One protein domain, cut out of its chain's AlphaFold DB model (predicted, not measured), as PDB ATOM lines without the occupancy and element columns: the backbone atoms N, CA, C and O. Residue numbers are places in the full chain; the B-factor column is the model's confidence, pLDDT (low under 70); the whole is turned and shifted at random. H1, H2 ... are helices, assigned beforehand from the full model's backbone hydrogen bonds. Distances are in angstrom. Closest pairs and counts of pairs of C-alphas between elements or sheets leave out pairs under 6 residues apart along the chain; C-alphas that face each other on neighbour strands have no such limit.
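Overview. This is residues 298 to 431 of the 434 residues of a protein of Thaumarchaeota archaeon (UniProt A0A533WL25). H2, H3 and H4 frame an open triangle: H2 crosses from H4 to H3, while H3 and H4 meet as a V. Residues 298 to 308, mostly H1, stick out; H5 packs on H4's far end. The printed part has 134 residues with five named helices, H1 to H5; it is all helix and loose, radius of gyration of the C-alphas 20.2 A, spanning 60 by 45 by 39 A.

Arrangement. With residues 311 to 312 alone H1, residues 299 to 312, only just touches the hub H4, residues 375 to 409, with 3 pairs of C-alphas within 8 A; the closest C-alphas, those of Gly 312 and Leu 400, are 7.1 A apart. H2, residues 314 to 329, touches H3, residues 344 to 372, about perpendicular at 74 degrees; the closest C-alphas, 326 and 349, are 6.4 A apart. H4 also touches H2, closest C-alphas 392 and 314, 5.6 A; H3, 375 and 369, 4.9 A; and H5, residues 415 to 429, 406 and 421, 6.5 A. Every O i to N i+4 pair is within hydrogen-bond range in H1 and H5, against 9 of 12 in H2, 22 of 25 in H3 and 22 of 31 in H4.

Along the chain. Find C-alpha 299 at (40.896, -26.774, -2.921), where H1 begins. H3 is 41.7 A long and H4 48.4 A; H5 ends at C-alpha 429, (24.725, -52.248, 13.476).

Size, cuts and confidence. The printed part has no cut. Look at residues 330 to 343 for the long link; pLDDT is under 70 at 41 residues, among them 312 to 347.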
ATOM      1  N   SER A 298      37.929 -25.606  -6.671       81.50
ATOM      2  CA  SER A 298      38.274 -25.225  -5.304       81.50
ATOM      3  C   SER A 298      39.197 -26.265  -4.649       81.50
ATOM      4  O   SER A 298      38.978 -27.468  -4.822       81.50
ATOM      5  N   PRO A 299      40.152 -25.853  -3.789       81.12
ATOM      6  CA  PRO A 299      40.896 -26.774  -2.921       81.12
ATOM      7  C   PRO A 299      39.994 -27.688  -2.070       81.12
ATOM      8  O   PRO A 299      40.398 -28.791  -1.698       81.12
ATOM      9  N   ARG A 300      38.745 -27.270  -1.815       86.25
ATOM     10  CA  ARG A 300      37.733 -28.057  -1.097       86.25
ATOM     11  C   ARG A 300      37.399 -29.374  -1.788       86.25
ATOM     12  O   ARG A 300      37.225 -30.391  -1.121       86.25
ATOM     13  N   ALA A 301      37.377 -29.390  -3.119       85.38
ATOM     14  CA  ALA A 301      37.114 -30.603  -3.883       85.38
ATOM     15  C   ALA A 301      38.227 -31.643  -3.707       85.38
ATOM     16  O   ALA A 301      37.941 -32.826  -3.528       85.38
ATOM     17  N   LEU A 302      39.490 -31.204  -3.659       83.06
ATOM     18  CA  LEU A 302      40.624 -32.085  -3.375       83.06
ATOM     19  C   LEU A 302      40.501 -32.709  -1.980       83.06
ATOM     20  O   LEU A 302      40.634 -33.922  -1.830       83.06
ATOM     21  N   VAL A 303      40.199 -31.898  -0.964       86.00
ATOM     22  CA  VAL A 303      40.005 -32.368   0.416       86.00
ATOM     23  C   VAL A 303      38.840 -33.353   0.506       86.00
ATOM     24  O   VAL A 303      38.956 -34.389   1.163       86.00
ATOM     25  N   PHE A 304      37.735 -33.060  -0.181       87.06
ATOM     26  CA  PHE A 304      36.563 -33.925  -0.259       87.06
ATOM     27  C   PHE A 304      36.901 -35.288  -0.885       87.06
ATOM     28  O   PHE A 304      36.572 -36.325  -0.303       87.06
ATOM     29  N   LEU A 305      37.612 -35.300  -2.021       82.75
ATOM     30  CA  LEU A 305      38.046 -36.520  -2.710       82.75
ATOM     31  C   LEU A 305      39.041 -37.328  -1.878       82.75
ATOM     32  O   LEU A 305      38.856 -38.532  -1.712       82.75
ATOM     33  N   ILE A 306      40.059 -36.678  -1.302       80.44
ATOM     34  CA  ILE A 306      41.022 -37.341  -0.417       80.44
ATOM     35  C   ILE A 306      40.288 -37.951   0.779       80.44
ATOM     36  O   ILE A 306      40.541 -39.096   1.136       80.44
ATOM     37  N   ALA A 307      39.333 -37.249   1.391       81.31
ATOM     38  CA  ALA A 307      38.559 -37.805   2.496       81.31
ATOM     39  C   ALA A 307      37.702 -39.011   2.079       81.31
ATOM     40  O   ALA A 307      37.651 -39.993   2.818       81.31
ATOM     41  N   LEU A 308      37.061 -38.969   0.906       77.12
ATOM     42  CA  LEU A 308      36.287 -40.098   0.385       77.12
ATOM     43  C   LEU A 308      37.184 -41.318   0.134       77.12
ATOM     44  O   LEU A 308      36.864 -42.416   0.590       77.12
ATOM     45  N   LEU A 309      38.335 -41.106  -0.513       72.75
ATOM     46  CA  LEU A 309      39.347 -42.139  -0.733       72.75
ATOM     47  C   LEU A 309      39.842 -42.705   0.599       72.75
ATOM     48  O   LEU A 309      39.834 -43.913   0.793       72.75
ATOM     49  N   THR A 310      40.216 -41.840   1.542       69.44
ATOM     50  CA  THR A 310      40.862 -42.257   2.793       69.44
ATOM     51  C   THR A 310      39.929 -42.940   3.788       69.44
ATOM     52  O   THR A 310      40.382 -43.763   4.586       69.44
ATOM     53  N   HIS A 311      38.632 -42.635   3.740       72.44
ATOM     54  CA  HIS A 311      37.614 -43.304   4.551       72.44
ATOM     55  C   HIS A 311      37.148 -44.617   3.894       72.44
ATOM     56  O   HIS A 311      37.052 -45.632   4.588       72.44
ATOM     57  N   GLY A 312      36.985 -44.629   2.562       59.34
ATOM     58  CA  GLY A 312      36.635 -45.794   1.727       59.34
ATOM     59  C   GLY A 312      37.684 -46.897   1.696       59.34
ATOM     60  O   GLY A 312      37.389 -48.065   1.928       59.34
ATOM     61  N   LEU A 313      38.939 -46.523   1.474       54.03
ATOM     62  CA  LEU A 313      40.060 -47.445   1.307       54.03
ATOM     63  C   LEU A 313      40.714 -47.822   2.634       54.03
ATOM     64  O   LEU A 313      41.851 -48.264   2.633       54.03
ATOM     65  N   SER A 314      40.045 -47.675   3.775       53.28
ATOM     66  CA  SER A 314      40.656 -47.858   5.104       53.28
ATOM     67  C   SER A 314      41.383 -49.196   5.301       53.28
ATOM     68  O   SER A 314      42.378 -49.251   6.023       53.28
ATOM     69  N   PHE A 315      40.941 -50.250   4.612       40.81
ATOM     70  CA  PHE A 315      41.629 -51.539   4.561       40.81
ATOM     71  C   PHE A 315      42.895 -51.498   3.679       40.81
ATOM     72  O   PHE A 315      43.973 -51.910   4.104       40.81
ATOM     73  N   ALA A 316      42.813 -50.894   2.488       44.38
ATOM     74  CA  ALA A 316      43.966 -50.649   1.619       44.38
ATOM     75  C   ALA A 316      44.944 -49.607   2.203       44.38
ATOM     76  O   ALA A 316      46.142 -49.688   1.981       44.38
ATOM     77  N   HIS A 317      44.495 -48.665   3.028       49.78
ATOM     78  CA  HIS A 317      45.334 -47.701   3.742       49.78
ATOM     79  C   HIS A 317      46.248 -48.351   4.778       49.78
ATOM     80  O   HIS A 317      47.351 -47.861   5.008       49.78
ATOM     81  N   GLY A 318      45.810 -49.449   5.396       52.03
ATOM     82  CA  GLY A 318      46.631 -50.201   6.339       52.03
ATOM     83  C   GLY A 318      47.809 -50.917   5.675       52.03
ATOM     84  O   GLY A 318      48.829 -51.111   6.327       52.03
ATOM     85  N   LEU A 319      47.697 -51.274   4.389       51.09
ATOM     86  CA  LEU A 319      48.637 -52.181   3.713       51.09
ATOM     87  C   LEU A 319      49.288 -51.578   2.455       51.09
ATOM     88  O   LEU A 319      50.498 -51.681   2.279       51.09
ATOM     89  N   VAL A 320      48.512 -50.907   1.605       51.28
ATOM     90  CA  VAL A 320      48.893 -50.447   0.259       51.28
ATOM     91  C   VAL A 320      49.609 -49.096   0.283       51.28
ATOM     92  O   VAL A 320      50.667 -48.963  -0.320       51.28
ATOM     93  N   LEU A 321      49.107 -48.090   1.008       53.03
ATOM     94  CA  LEU A 321      49.787 -46.784   1.075       53.03
ATOM     95  C   LEU A 321      51.146 -46.836   1.793       53.03
ATOM     96  O   LEU A 321      52.090 -46.233   1.287       53.03
ATOM     97  N   PRO A 322      51.317 -47.573   2.908       54.16
ATOM     98  CA  PRO A 322      52.634 -47.787   3.495       54.16
ATOM     99  C   PRO A 322      53.550 -48.605   2.579       54.16
ATOM    100  O   PRO A 322      54.748 -48.362   2.568       54.16
ATOM    101  N   TYR A 323      53.019 -49.533   1.776       52.72
ATOM    102  CA  TYR A 323      53.794 -50.233   0.746       52.72
ATOM    103  C   TYR A 323      54.304 -49.270  -0.342       52.72
ATOM    104  O   TYR A 323      55.489 -49.292  -0.680       52.72
ATOM    105  N   ILE A 324      53.457 -48.360  -0.837       53.62
ATOM    106  CA  ILE A 324      53.859 -47.367  -1.851       53.62
ATOM    107  C   ILE A 324      54.804 -46.306  -1.248       53.62
ATOM    108  O   ILE A 324      55.806 -45.932  -1.848       53.62
ATOM    109  N   ALA A 325      54.566 -45.868  -0.011       52.97
ATOM    110  CA  ALA A 325      55.462 -44.951   0.690       52.97
ATOM    111  C   ALA A 325      56.806 -45.607   1.069       52.97
ATOM    112  O   ALA A 325      57.841 -44.953   0.996       52.97
ATOM    113  N   ALA A 326      56.829 -46.897   1.424       52.72
ATOM    114  CA  ALA A 326      58.063 -47.641   1.680       52.72
ATOM    115  C   ALA A 326      58.875 -47.865   0.395       52.72
ATOM    116  O   ALA A 326      60.105 -47.804   0.433       52.72
ATOM    117  N   THR A 327      58.222 -48.085  -0.747       51.59
ATOM    118  CA  THR A 327      58.906 -48.159  -2.052       51.59
ATOM    119  C   THR A 327      59.465 -46.798  -2.479       51.59
ATOM    120  O   THR A 327      60.587 -46.751  -2.980       51.59
ATOM    121  N   PHE A 328      58.769 -45.696  -2.175       50.47
ATOM    122  CA  PHE A 328      59.250 -44.326  -2.399       50.47
ATOM    123  C   PHE A 328      60.432 -43.938  -1.486       50.47
ATOM    124  O   PHE A 328      61.479 -43.518  -1.970       50.47
ATOM    125  N   LEU A 329      60.304 -44.127  -0.166       49.50
ATOM    126  CA  LEU A 329      61.324 -43.747   0.824       49.50
ATOM    127  C   LEU A 329      62.597 -44.592   0.738       49.50
ATOM    128  O   LEU A 329      63.678 -44.097   1.043       49.50
ATOM    129  N   THR A 330      62.483 -45.865   0.347       53.62
ATOM    130  CA  THR A 330      63.656 -46.744   0.214       53.62
ATOM    131  C   THR A 330      64.314 -46.688  -1.161       53.62
ATOM    132  O   THR A 330      65.307 -47.385  -1.361       53.62
ATOM    133  N   GLY A 331      63.797 -45.867  -2.090       45.50
ATOM    134  CA  GLY A 331      64.447 -45.563  -3.366       45.50
ATOM    135  C   GLY A 331      64.903 -46.796  -4.147       45.50
ATOM    136  O   GLY A 331      65.987 -46.778  -4.725       45.50
ATOM    137  N   THR A 332      64.143 -47.899  -4.131       51.19
ATOM    138  CA  THR A 332      64.597 -49.164  -4.730       51.19
ATOM    139  C   THR A 332      64.478 -49.169  -6.250       51.19
ATOM    140  O   THR A 332      63.632 -49.839  -6.832       51.19
ATOM    141  N   LEU A 333      65.422 -48.455  -6.857       40.38
ATOM    142  CA  LEU A 333      66.213 -48.867  -8.012       40.38
ATOM    143  C   LEU A 333      67.642 -49.217  -7.526       40.38
ATOM    144  O   LEU A 333      68.637 -48.881  -8.157       40.38
ATOM    145  N   LEU A 334      67.756 -49.863  -6.356       41.75
ATOM    146  CA  LEU A 334      69.023 -50.312  -5.775       41.75
ATOM    147  C   LEU A 334      69.008 -51.831  -5.592       41.75
ATOM    148  O   LEU A 334      68.418 -52.385  -4.668       41.75
ATOM    149  N   ILE A 335      69.704 -52.458  -6.533       44.72
ATOM    150  CA  ILE A 335      69.903 -53.888  -6.795       44.72
ATOM    151  C   ILE A 335      70.719 -54.610  -5.693       44.72
ATOM    152  O   ILE A 335      70.913 -55.814  -5.765       44.72
ATOM    153  N   TRP A 336      71.146 -53.929  -4.623       44.62
ATOM    154  CA  TRP A 336      72.165 -54.455  -3.695       44.62
ATOM    155  C   TRP A 336      71.706 -54.731  -2.252       44.62
ATOM    156  O   TRP A 336      72.530 -54.974  -1.379       44.62
ATOM    157  N   LEU A 337      70.395 -54.756  -1.990       45.12
ATOM    158  CA  LEU A 337      69.816 -55.321  -0.752       45.12
ATOM    159  C   LEU A 337      68.786 -56.427  -1.052       45.12
ATOM    160  O   LEU A 337      67.880 -56.685  -0.260       45.12
ATOM    161  N   ALA A 338      68.911 -57.060  -2.220       45.75
ATOM    162  CA  ALA A 338      67.974 -58.044  -2.756       45.75
ATOM    163  C   ALA A 338      68.033 -59.436  -2.086       45.75
ATOM    164  O   ALA A 338      67.230 -60.293  -2.440       45.75
ATOM    165  N   ASP A 339      68.905 -59.655  -1.094       50.56
ATOM    166  CA  ASP A 339      69.168 -61.000  -0.546       50.56
ATOM    167  C   ASP A 339      68.454 -61.328   0.779       50.56
ATOM    168  O   ASP A 339      68.749 -62.335   1.420       50.56
ATOM    169  N   MET A 340      67.457 -60.538   1.187       52.00
ATOM    170  CA  MET A 340      66.457 -61.008   2.156       52.00
ATOM    171  C   MET A 340      65.223 -61.507   1.390       52.00
ATOM    172  O   MET A 340      64.664 -60.725   0.615       52.00
ATOM    173  N   PRO A 341      64.752 -62.756   1.602       55.09
ATOM    174  CA  PRO A 341      63.606 -63.292   0.880       55.09
ATOM    175  C   PRO A 341      62.418 -62.334   1.002       55.09
ATOM    176  O   PRO A 341      62.110 -61.838   2.089       55.09
ATOM    177  N   SER A 342      61.785 -62.081  -0.141       68.50
ATOM    178  CA  SER A 342      60.873 -60.983  -0.507       68.50
ATOM    179  C   SER A 342      59.781 -60.574   0.497       68.50
ATOM    180  O   SER A 342      59.238 -59.475   0.388       68.50
ATOM    181  N   PHE A 343      59.482 -61.389   1.508       63.38
ATOM    182  CA  PHE A 343      58.528 -61.080   2.571       63.38
ATOM    183  C   PHE A 343      59.164 -60.445   3.820       63.38
ATOM    184  O   PHE A 343      58.614 -59.487   4.359       63.38
ATOM    185  N   LEU A 344      60.327 -60.925   4.278       64.38
ATOM    186  CA  LEU A 344      60.963 -60.428   5.510       64.38
ATOM    187  C   LEU A 344      61.491 -59.001   5.335       64.38
ATOM    188  O   LEU A 344      61.279 -58.149   6.198       64.38
ATOM    189  N   GLY A 345      62.108 -58.713   4.184       68.25
ATOM    190  CA  GLY A 345      62.533 -57.355   3.837       68.25
ATOM    191  C   GLY A 345      61.350 -56.387   3.716       68.25
ATOM    192  O   GLY A 345      61.436 -55.242   4.161       68.25
ATOM    193  N   PHE A 346      60.220 -56.857   3.177       65.69
ATOM    194  CA  PHE A 346      58.981 -56.083   3.126       65.69
ATOM    195  C   PHE A 346      58.426 -55.812   4.531       65.69
ATOM    196  O   PHE A 346      58.197 -54.653   4.879       65.69
ATOM    197  N   ALA A 347      58.268 -56.853   5.351       64.94
ATOM    198  CA  ALA A 347      57.746 -56.746   6.708       64.94
ATOM    199  C   ALA A 347      58.588 -55.791   7.567       64.94
ATOM    200  O   ALA A 347      58.031 -54.954   8.276       64.94
ATOM    201  N   TYR A 348      59.920 -55.850   7.448       71.75
ATOM    202  CA  TYR A 348      60.832 -54.928   8.129       71.75
ATOM    203  C   TYR A 348      60.628 -53.470   7.690       71.75
ATOM    204  O   TYR A 348      60.424 -52.600   8.536       71.75
ATOM    205  N   LYS A 349      60.637 -53.187   6.378       66.75
ATOM    206  CA  LYS A 349      60.432 -51.823   5.851       66.75
ATOM    207  C   LYS A 349      59.061 -51.268   6.233       66.75
ATOM    208  O   LYS A 349      58.941 -50.104   6.610       66.75
ATOM    209  N   PHE A 350      58.032 -52.110   6.163       65.62
ATOM    210  CA  PHE A 350      56.677 -51.768   6.571       65.62
ATOM    211  C   PHE A 350      56.609 -51.446   8.068       65.62
ATOM    212  O   PHE A 350      56.072 -50.406   8.446       65.62
ATOM    213  N   ALA A 351      57.199 -52.290   8.921       68.88
ATOM    214  CA  ALA A 351      57.259 -52.061  10.360       68.88
ATOM    215  C   ALA A 351      58.021 -50.772  10.704       68.88
ATOM    216  O   ALA A 351      57.560 -50.002  11.545       68.88
ATOM    217  N   LEU A 352      59.134 -50.493  10.014       75.62
ATOM    218  CA  LEU A 352      59.901 -49.259  10.185       75.62
ATOM    219  C   LEU A 352      59.062 -48.023   9.839       75.62
ATOM    220  O   LEU A 352      58.986 -47.090  10.635       75.62
ATOM    221  N   LEU A 353      58.386 -48.027   8.687       70.00
ATOM    222  CA  LEU A 353      57.528 -46.917   8.276       70.00
ATOM    223  C   LEU A 353      56.354 -46.711   9.242       70.00
ATOM    224  O   LEU A 353      56.073 -45.579   9.637       70.00
ATOM    225  N   GLN A 354      55.691 -47.790   9.664       70.88
ATOM    226  CA  GLN A 354      54.633 -47.718  10.677       70.88
ATOM    227  C   GLN A 354      55.166 -47.183  12.010       70.88
ATOM    228  O   GLN A 354      54.493 -46.381  12.655       70.88
ATOM    229  N   GLY A 355      56.389 -47.560  12.392       75.19
ATOM    230  CA  GLY A 355      57.094 -47.013  13.547       75.19
ATOM    231  C   GLY A 355      57.308 -45.504  13.433       75.19
ATOM    232  O   GLY A 355      56.970 -44.774  14.360       75.19
ATOM    233  N   ILE A 356      57.777 -45.013  12.282       77.31
ATOM    234  CA  ILE A 356      57.966 -43.574  12.030       77.31
ATOM    235  C   ILE A 356      56.628 -42.829  12.103       77.31
ATOM    236  O   ILE A 356      56.524 -41.834  12.819       77.31
ATOM    237  N   ILE A 357      55.585 -43.321  11.424       75.06
ATOM    238  CA  ILE A 357      54.242 -42.716  11.463       75.06
ATOM    239  C   ILE A 357      53.726 -42.664  12.901       75.06
ATOM    240  O   ILE A 357      53.205 -41.640  13.340       75.06
ATOM    241  N   MET A 358      53.898 -43.753  13.652       81.19
ATOM    242  CA  MET A 358      53.501 -43.831  15.052       81.19
ATOM    243  C   MET A 358      54.252 -42.810  15.914       81.19
ATOM    244  O   MET A 358      53.620 -42.126  16.714       81.19
ATOM    245  N   LEU A 359      55.569 -42.679  15.749       84.62
ATOM    246  CA  LEU A 359      56.384 -41.715  16.493       84.62
ATOM    247  C   LEU A 359      55.982 -40.273  16.177       84.62
ATOM    248  O   LEU A 359      55.837 -39.470  17.097       84.62
ATOM    249  N   VAL A 360      55.727 -39.958  14.904       82.19
ATOM    250  CA  VAL A 360      55.219 -38.643  14.491       82.19
ATOM    251  C   VAL A 360      53.852 -38.377  15.123       82.19
ATOM    252  O   VAL A 360      53.653 -37.323  15.719       82.19
ATOM    253  N   GLN A 361      52.922 -39.336  15.076       83.12
ATOM    254  CA  GLN A 361      51.608 -39.205  15.720       83.12
ATOM    255  C   GLN A 361      51.725 -38.962  17.230       83.12
ATOM    256  O   GLN A 361      51.071 -38.059  17.755       83.12
ATOM    257  N   ILE A 362      52.580 -39.720  17.923       88.31
ATOM    258  CA  ILE A 362      52.859 -39.537  19.354       88.31
ATOM    259  C   ILE A 362      53.415 -38.136  19.614       88.31
ATOM    260  O   ILE A 362      52.908 -37.452  20.499       88.31
ATOM    261  N   ALA A 363      54.408 -37.689  18.839       89.75
ATOM    262  CA  ALA A 363      55.026 -36.376  18.998       89.75
ATOM    263  C   ALA A 363      54.010 -35.237  18.824       89.75
ATOM    264  O   ALA A 363      53.978 -34.303  19.622       89.75
ATOM    265  N   VAL A 364      53.121 -35.342  17.835       86.62
ATOM    266  CA  VAL A 364      52.064 -34.350  17.583       86.62
ATOM    267  C   VAL A 364      51.053 -34.288  18.712       86.62
ATOM    268  O   VAL A 364      50.675 -33.205  19.164       86.62
ATOM    269  N   ILE A 365      50.592 -35.451  19.170       89.19
ATOM    270  CA  ILE A 365      49.654 -35.530  20.287       89.19
ATOM    271  C   ILE A 365      50.320 -34.961  21.542       89.19
ATOM    272  O   ILE A 365      49.731 -34.122  22.218       89.19
ATOM    273  N   ALA A 366      51.569 -35.345  21.817       92.06
ATOM    274  CA  ALA A 366      52.347 -34.849  22.947       92.06
ATOM    275  C   ALA A 366      52.569 -33.330  22.896       92.06
ATOM    276  O   ALA A 366      52.531 -32.690  23.942       92.06
ATOM    277  N   TYR A 367      52.740 -32.745  21.707       90.00
ATOM    278  CA  TYR A 367      52.861 -31.296  21.522       90.00
ATOM    279  C   TYR A 367      51.559 -30.546  21.849       90.00
ATOM    280  O   TYR A 367      51.597 -29.485  22.467       90.00
ATOM    281  N   ASN A 368      50.400 -31.102  21.479       87.81
ATOM    282  CA  ASN A 368      49.104 -30.436  21.663       87.81
ATOM    283  C   ASN A 368      48.474 -30.679  23.050       87.81
ATOM    284  O   ASN A 368      47.772 -29.813  23.570       87.81
ATOM    285  N   LEU A 369      48.725 -31.829  23.688       89.88
ATOM    286  CA  LEU A 369      48.129 -32.193  24.984       89.88
ATOM    287  C   LEU A 369      48.370 -31.201  26.143       89.88
ATOM    288  O   LEU A 369      47.450 -31.037  26.954       89.88
ATOM    289  N   PRO A 370      49.548 -30.552  26.282       90.44
ATOM    290  CA  PRO A 370      49.799 -29.577  27.339       90.44
ATOM    291  C   PRO A 370      48.809 -28.412  27.335       90.44
ATOM    292  O   PRO A 370      48.414 -27.972  28.414       90.44
ATOM    293  N   ARG A 371      48.331 -27.977  26.156       87.50
ATOM    294  CA  ARG A 371      47.303 -26.926  26.031       87.50
ATOM    295  C   ARG A 371      46.048 -27.256  26.839       87.50
ATOM    296  O   ARG A 371      45.451 -26.373  27.439       87.50
ATOM    297  N   PHE A 372      45.704 -28.539  26.900       89.75
ATOM    298  CA  PHE A 372      44.507 -29.054  27.560       89.75
ATOM    299  C   PHE A 372      44.784 -29.623  28.955       89.75
ATOM    300  O   PHE A 372      43.918 -30.282  29.522       89.75
ATOM    301  N   LYS A 373      45.999 -29.439  29.501       91.06
ATOM    302  CA  LYS A 373      46.450 -30.033  30.776       91.06
ATOM    303  C   LYS A 373      46.300 -31.567  30.823       91.06
ATOM    304  O   LYS A 373      46.119 -32.151  31.887       91.06
ATOM    305  N   LYS A 374      46.395 -32.243  29.669       91.00
ATOM    306  CA  LYS A 374      46.164 -33.697  29.528       91.00
ATOM    307  C   LYS A 374      47.413 -34.488  29.125       91.00
ATOM    308  O   LYS A 374      47.290 -35.625  28.684       91.00
ATOM    309  N   LEU A 375      48.626 -33.951  29.309       92.44
ATOM    310  CA  LEU A 375      49.874 -34.636  28.919       92.44
ATOM    311  C   LEU A 375      49.988 -36.055  29.508       92.44
ATOM    312  O   LEU A 375      50.404 -36.985  28.818       92.44
ATOM    313  N   GLY A 376      49.515 -36.256  30.742       91.69
ATOM    314  CA  GLY A 376      49.489 -37.567  31.397       91.69
ATOM    315  C   GLY A 376      48.630 -38.630  30.697       91.69
ATOM    316  O   GLY A 376      48.766 -39.813  31.008       91.69
ATOM    317  N   HIS A 377      47.769 -38.251  29.744       93.19
ATOM    318  CA  HIS A 377      46.982 -39.199  28.954       93.19
ATOM    319  C   HIS A 377      47.817 -39.892  27.872       93.19
ATOM    320  O   HIS A 377      47.386 -40.924  27.368       93.19
ATOM    321  N   LEU A 378      49.008 -39.385  27.523       94.06
ATOM    322  CA  LEU A 378      49.820 -39.930  26.426       94.06
ATOM    323  C   LEU A 378      50.146 -41.425  26.607       94.06
ATOM    324  O   LEU A 378      50.194 -42.171  25.632       94.06
ATOM    325  N   LYS A 379      50.256 -41.897  27.855       94.62
ATOM    326  CA  LYS A 379      50.453 -43.320  28.189       94.62
ATOM    327  C   LYS A 379      49.330 -44.250  27.701       94.62
ATOM    328  O   LYS A 379      49.529 -45.456  27.640       94.62
ATOM    329  N   TYR A 380      48.164 -43.709  27.342       93.31
ATOM    330  CA  TYR A 380      47.029 -44.466  26.802       93.31
ATOM    331  C   TYR A 380      47.036 -44.566  25.268       93.31
ATOM    332  O   TYR A 380      46.102 -45.106  24.679       93.31
ATOM    333  N   TYR A 381      48.093 -44.085  24.605       89.12
ATOM    334  CA  TYR A 381      48.252 -44.180  23.155       89.12
ATOM    335  C   TYR A 381      48.155 -45.616  22.593       89.12
ATOM    336  O   TYR A 381      47.529 -45.787  21.544       89.12
ATOM    337  N   PRO A 382      48.660 -46.678  23.259       88.12
ATOM    338  CA  PRO A 382      48.443 -48.046  22.779       88.12
ATOM    339  C   PRO A 382      46.957 -48.403  22.633       88.12
ATOM    340  O   PRO A 382      46.569 -49.033  21.652       88.12
ATOM    341  N   MET A 383      46.100 -47.927  23.545       88.44
ATOM    342  CA  MET A 383      44.654 -48.143  23.449       88.44
ATOM    343  C   MET A 383      44.056 -47.398  22.248       88.44
ATOM    344  O   MET A 383      43.267 -47.977  21.509       88.44
ATOM    345  N   LEU A 384      44.508 -46.171  21.956       85.69
ATOM    346  CA  LEU A 384      44.114 -45.450  20.734       85.69
ATOM    347  C   LEU A 384      44.427 -46.260  19.459       85.69
ATOM    348  O   LEU A 384      43.658 -46.222  18.493       85.69
ATOM    349  N   ARG A 385      45.530 -47.019  19.442       84.31
ATOM    350  CA  ARG A 385      45.871 -47.910  18.319       84.31
ATOM    351  C   ARG A 385      44.927 -49.105  18.216       84.31
ATOM    352  O   ARG A 385      44.517 -49.420  17.103       84.31
ATOM    353  N   VAL A 386      44.521 -49.702  19.338       82.06
ATOM    354  CA  VAL A 386      43.482 -50.751  19.360       82.06
ATOM    355  C   VAL A 386      42.164 -50.213  18.801       82.06
ATOM    356  O   VAL A 386      41.559 -50.835  17.932       82.06
ATOM    357  N   MET A 387      41.751 -49.013  19.214       83.75
ATOM    358  CA  MET A 387      40.549 -48.367  18.678       83.75
ATOM    359  C   MET A 387      40.665 -48.109  17.175       83.75
ATOM    360  O   MET A 387      39.730 -48.370  16.424       83.75
ATOM    361  N   SER A 388      41.824 -47.624  16.724       82.44
ATOM    362  CA  SER A 388      42.094 -47.384  15.301       82.44
ATOM    363  C   SER A 388      42.033 -48.677  14.488       82.44
ATOM    364  O   SER A 388      41.491 -48.675  13.385       82.44
ATOM    365  N   PHE A 389      42.533 -49.781  15.050       79.88
ATOM    366  CA  PHE A 389      42.434 -51.107  14.449       79.88
ATOM    367  C   PHE A 389      40.970 -51.520  14.284       79.88
ATOM    368  O   PHE A 389      40.546 -51.737  13.152       79.88
ATOM    369  N   VAL A 390      40.176 -51.496  15.362       82.31
ATOM    370  CA  VAL A 390      38.729 -51.805  15.336       82.31
ATOM    371  C   VAL A 390      37.982 -50.944  14.314       82.31
ATOM    372  O   VAL A 390      37.158 -51.450  13.552       82.31
ATOM    373  N   LEU A 391      38.296 -49.645  14.248       83.00
ATOM    374  CA  LEU A 391      37.705 -48.744  13.259       83.00
ATOM    375  C   LEU A 391      37.998 -49.203  11.824       83.00
ATOM    376  O   LEU A 391      37.113 -49.185  10.971       83.00
ATOM    377  N   SER A 392      39.243 -49.596  11.555       79.06
ATOM    378  CA  SER A 392      39.699 -49.976  10.216       79.06
ATOM    379  C   SER A 392      39.252 -51.368   9.764       79.06
ATOM    380  O   SER A 392      39.046 -51.558   8.569       79.06
ATOM    381  N   THR A 393      39.091 -52.322  10.689       78.19
ATOM    382  CA  THR A 393      38.823 -53.732  10.363       78.19
ATOM    383  C   THR A 393      37.369 -54.143  10.535       78.19
ATOM    384  O   THR A 393      36.943 -55.085   9.878       78.19
ATOM    385  N   ILE A 394      36.607 -53.445  11.381       83.19
ATOM    386  CA  ILE A 394      35.209 -53.789  11.677       83.19
ATOM    387  C   ILE A 394      34.287 -52.668  11.205       83.19
ATOM    388  O   ILE A 394      33.501 -52.845  10.280       83.19
ATOM    389  N   VAL A 395      34.428 -51.482  11.801       87.00
ATOM    390  CA  VAL A 395      33.459 -50.385  11.654       87.00
ATOM    391  C   VAL A 395      33.341 -49.888  10.212       87.00
ATOM    392  O   VAL A 395      32.243 -49.783   9.667       87.00
ATOM    393  N   ARG A 396      34.468 -49.537   9.581       85.25
ATOM    394  CA  ARG A 396      34.447 -48.936   8.239       85.25
ATOM    395  C   ARG A 396      34.062 -49.935   7.143       85.25
ATOM    396  O   ARG A 396      33.246 -49.542   6.311       85.25
ATOM    397  N   PRO A 397      34.576 -51.185   7.126       83.62
ATOM    398  CA  PRO A 397      34.111 -52.202   6.184       83.62
ATOM    399  C   PRO A 397      32.608 -52.473   6.297       83.62
ATOM    400  O   PRO A 397      31.919 -52.425   5.283       83.62
ATOM    401  N   GLN A 398      32.086 -52.640   7.520       86.25
ATOM    402  CA  GLN A 398      30.656 -52.863   7.754       86.25
ATOM    403  C   GLN A 398      29.801 -51.702   7.220       86.25
ATOM    404  O   GLN A 398      28.823 -51.911   6.508       86.25
ATOM    405  N   ALA A 399      30.182 -50.458   7.530       88.06
ATOM    406  CA  ALA A 399      29.472 -49.283   7.033       88.06
ATOM    407  C   ALA A 399      29.506 -49.185   5.498       88.06
ATOM    408  O   ALA A 399      28.502 -48.828   4.884       88.06
ATOM    409  N   LEU A 400      30.653 -49.493   4.883       84.94
ATOM    410  CA  LEU A 400      30.808 -49.480   3.431       84.94
ATOM    411  C   LEU A 400      29.915 -50.533   2.767       84.94
ATOM    412  O   LEU A 400      29.250 -50.218   1.787       84.94
ATOM    413  N   GLU A 401      29.859 -51.748   3.311       86.56
ATOM    414  CA  GLU A 401      28.997 -52.821   2.808       86.56
ATOM    415  C   GLU A 401      27.514 -52.429   2.849       86.56
ATOM    416  O   GLU A 401      26.828 -52.521   1.829       86.56
ATOM    417  N   ILE A 402      27.043 -51.898   3.987       89.62
ATOM    418  CA  ILE A 402      25.664 -51.405   4.148       89.62
ATOM    419  C   ILE A 402      25.340 -50.360   3.076       89.62
ATOM    420  O   ILE A 402      24.300 -50.428   2.425       89.62
ATOM    421  N   LEU A 403      26.243 -49.404   2.856       88.44
ATOM    422  CA  LEU A 403      26.017 -48.316   1.909       88.44
ATOM    423  C   LEU A 403      26.119 -48.739   0.449       88.44
ATOM    424  O   LEU A 403      25.361 -48.226  -0.369       88.44
ATOM    425  N   LEU A 404      27.023 -49.653   0.099       86.94
ATOM    426  CA  LEU A 404      27.104 -50.201  -1.256       86.94
ATOM    427  C   LEU A 404      25.847 -51.014  -1.579       86.94
ATOM    428  O   LEU A 404      25.258 -50.829  -2.642       86.94
ATOM    429  N   SER A 405      25.388 -51.840  -0.636       89.12
ATOM    430  CA  SER A 405      24.127 -52.575  -0.761       89.12
ATOM    431  C   SER A 405      22.944 -51.618  -0.929       89.12
ATOM    432  O   SER A 405      22.195 -51.722  -1.900       89.12
ATOM    433  N   TRP A 406      22.824 -50.618  -0.055       91.88
ATOM    434  CA  TRP A 406      21.761 -49.616  -0.117       91.88
ATOM    435  C   TRP A 406      21.782 -48.793  -1.419       91.88
ATOM    436  O   TRP A 406      20.767 -48.701  -2.111       91.88
ATOM    437  N   SER A 407      22.939 -48.249  -1.806       87.88
ATOM    438  CA  SER A 407      23.084 -47.419  -3.016       87.88
ATOM    439  C   SER A 407      22.923 -48.201  -4.322       87.88
ATOM    440  O   SER A 407      22.604 -47.614  -5.352       87.88
ATOM    441  N   SER A 408      23.081 -49.530  -4.299       89.31
ATOM    442  CA  SER A 408      22.759 -50.374  -5.457       89.31
ATOM    443  C   SER A 408      21.253 -50.432  -5.752       89.31
ATOM    444  O   SER A 408      20.863 -50.625  -6.904       89.31
ATOM    445  N   LYS A 409      20.409 -50.228  -4.729       91.25
ATOM    446  CA  LYS A 409      18.941 -50.240  -4.836       91.25
ATOM    447  C   LYS A 409      18.363 -48.844  -5.052       91.25
ATOM    448  O   LYS A 409      17.397 -48.687  -5.795       91.25
ATOM    449  N   HIS A 410      18.965 -47.834  -4.425       88.44
ATOM    450  CA  HIS A 410      18.482 -46.453  -4.439       88.44
ATOM    451  C   HIS A 410      19.388 -45.555  -5.272       88.44
ATOM    452  O   HIS A 410      20.522 -45.272  -4.898       88.44
ATOM    453  N   LYS A 411      18.863 -45.068  -6.402       82.00
ATOM    454  CA  LYS A 411      19.562 -44.095  -7.262       82.00
ATOM    455  C   LYS A 411      19.351 -42.645  -6.826       82.00
ATOM    456  O   LYS A 411      20.156 -41.785  -7.174       82.00
ATOM    457  N   GLU A 412      18.283 -42.383  -6.078       81.69
ATOM    458  CA  GLU A 412      17.900 -41.056  -5.604       81.69
ATOM    459  C   GLU A 412      17.735 -41.054  -4.085       81.69
ATOM    460  O   GLU A 412      17.291 -42.033  -3.487       81.69
ATOM    461  N   TYR A 413      18.086 -39.928  -3.467       83.31
ATOM    462  CA  TYR A 413      17.963 -39.715  -2.030       83.31
ATOM    463  C   TYR A 413      16.559 -39.178  -1.750       83.31
ATOM    464  O   TYR A 413      16.316 -37.977  -1.846       83.31
ATOM    465  N   ASN A 414      15.626 -40.079  -1.455       86.19
ATOM    466  CA  ASN A 414      14.254 -39.747  -1.079       86.19
ATOM    467  C   ASN A 414      13.898 -40.349   0.288       86.19
ATOM    468  O   ASN A 414      14.714 -41.013   0.930       86.19
ATOM    469  N   GLU A 415      12.671 -40.099   0.742       85.69
ATOM    470  CA  GLU A 415      12.207 -40.557   2.051       85.69
ATOM    471  C   GLU A 415      12.286 -42.076   2.216       85.69
ATOM    472  O   GLU A 415      12.829 -42.553   3.210       85.69
ATOM    473  N   ASN A 416      11.833 -42.828   1.211       89.44
ATOM    474  CA  ASN A 416      11.869 -44.290   1.230       89.44
ATOM    475  C   ASN A 416      13.310 -44.811   1.302       89.44
ATOM    476  O   ASN A 416      13.592 -45.755   2.038       89.44
ATOM    477  N   ALA A 417      14.230 -44.178   0.568       90.81
ATOM    478  CA  ALA A 417      15.644 -44.525   0.597       90.81
ATOM    479  C   ALA A 417      16.242 -44.297   1.993       90.81
ATOM    480  O   ALA A 417      16.962 -45.156   2.504       90.81
ATOM    481  N   TYR A 418      15.919 -43.173   2.636       90.94
ATOM    482  CA  TYR A 418      16.354 -42.890   4.004       90.94
ATOM    483  C   TYR A 418      15.787 -43.898   5.013       90.94
ATOM    484  O   TYR A 418      16.532 -44.417   5.849       90.94
ATOM    485  N   ASP A 419      14.492 -44.205   4.922       91.38
ATOM    486  CA  ASP A 419      13.828 -45.127   5.842       91.38
ATOM    487  C   ASP A 419      14.385 -46.554   5.700       91.38
ATOM    488  O   ASP A 419      14.662 -47.204   6.712       91.38
ATOM    489  N   GLU A 420      14.670 -47.020   4.475       92.50
ATOM    490  CA  GLU A 420      15.349 -48.307   4.256       92.50
ATOM    491  C   GLU A 420      16.770 -48.315   4.833       92.50
ATOM    492  O   GLU A 420      17.135 -49.264   5.527       92.50
ATOM    493  N   LEU A 421      17.561 -47.253   4.624       91.88
ATOM    494  CA  LEU A 421      18.903 -47.158   5.210       91.88
ATOM    495  C   LEU A 421      18.853 -47.178   6.743       91.88
ATOM    496  O   LEU A 421      19.688 -47.811   7.388       91.88
ATOM    497  N   SER A 422      17.861 -46.507   7.329       89.69
ATOM    498  CA  SER A 422      17.640 -46.480   8.775       89.69
ATOM    499  C   SER A 422      17.290 -47.858   9.332       89.69
ATOM    500  O   SER A 422      17.829 -48.261  10.366       89.69
ATOM    501  N   MET A 423      16.435 -48.609   8.633       89.81
ATOM    502  CA  MET A 423      16.119 -49.994   8.988       89.81
ATOM    503  C   MET A 423      17.341 -50.907   8.870       89.81
ATOM    504  O   MET A 423      17.628 -51.659   9.803       89.81
ATOM    505  N   GLU A 424      18.088 -50.815   7.770       89.50
ATOM    506  CA  GLU A 424      19.278 -51.637   7.528       89.50
ATOM    507  C   GLU A 424      20.374 -51.353   8.562       89.50
ATOM    508  O   GLU A 424      20.957 -52.275   9.130       89.50
ATOM    509  N   MET A 425      20.601 -50.079   8.888       87.62
ATOM    510  CA  MET A 425      21.522 -49.680   9.949       87.62
ATOM    511  C   MET A 425      21.111 -50.282  11.297       87.62
ATOM    512  O   MET A 425      21.953 -50.873  11.967       87.62
ATOM    513  N   LYS A 426      19.837 -50.166  11.699       85.00
ATOM    514  CA  LYS A 426      19.356 -50.752  12.962       85.00
ATOM    515  C   LYS A 426      19.562 -52.263  12.985       85.00
ATOM    516  O   LYS A 426      20.099 -52.793  13.942       85.00
ATOM    517  N   LYS A 427      19.214 -52.956  11.903       86.25
ATOM    518  CA  LYS A 427      19.362 -54.412  11.810       86.25
ATOM    519  C   LYS A 427      20.825 -54.867  11.892       86.25
ATOM    520  O   LYS A 427      21.126 -55.840  12.577       86.25
ATOM    521  N   SER A 428      21.715 -54.180  11.180       81.81
ATOM    522  CA  SER A 428      23.085 -54.646  10.937       81.81
ATOM    523  C   SER A 428      24.095 -54.106  11.952       81.81
ATOM    524  O   SER A 428      25.106 -54.751  12.221       81.81
ATOM    525  N   VAL A 429      23.829 -52.934  12.531       79.62
ATOM    526  CA  VAL A 429      24.725 -52.248  13.476       79.62
ATOM    527  C   VAL A 429      24.185 -52.297  14.909       79.62
ATOM    528  O   VAL A 429      24.975 -52.217  15.846       79.62
ATOM    529  N   ASP A 430      22.873 -52.478  15.084       73.50
ATOM    530  CA  ASP A 430      22.178 -52.421  16.376       73.50
ATOM    531  C   ASP A 430      21.148 -53.546  16.591       73.50
ATOM    532  O   ASP A 430      19.981 -53.288  16.904       73.50
ATOM    533  N   PRO A 431      21.529 -54.821  16.412       58.75
ATOM    534  CA  PRO A 431      20.562 -55.917  16.428       58.75
ATOM    535  C   PRO A 431      19.859 -56.101  17.785       58.75
ATOM    536  O   PRO A 431      18.867 -56.822  17.858       58.75
TER     537      PRO A 431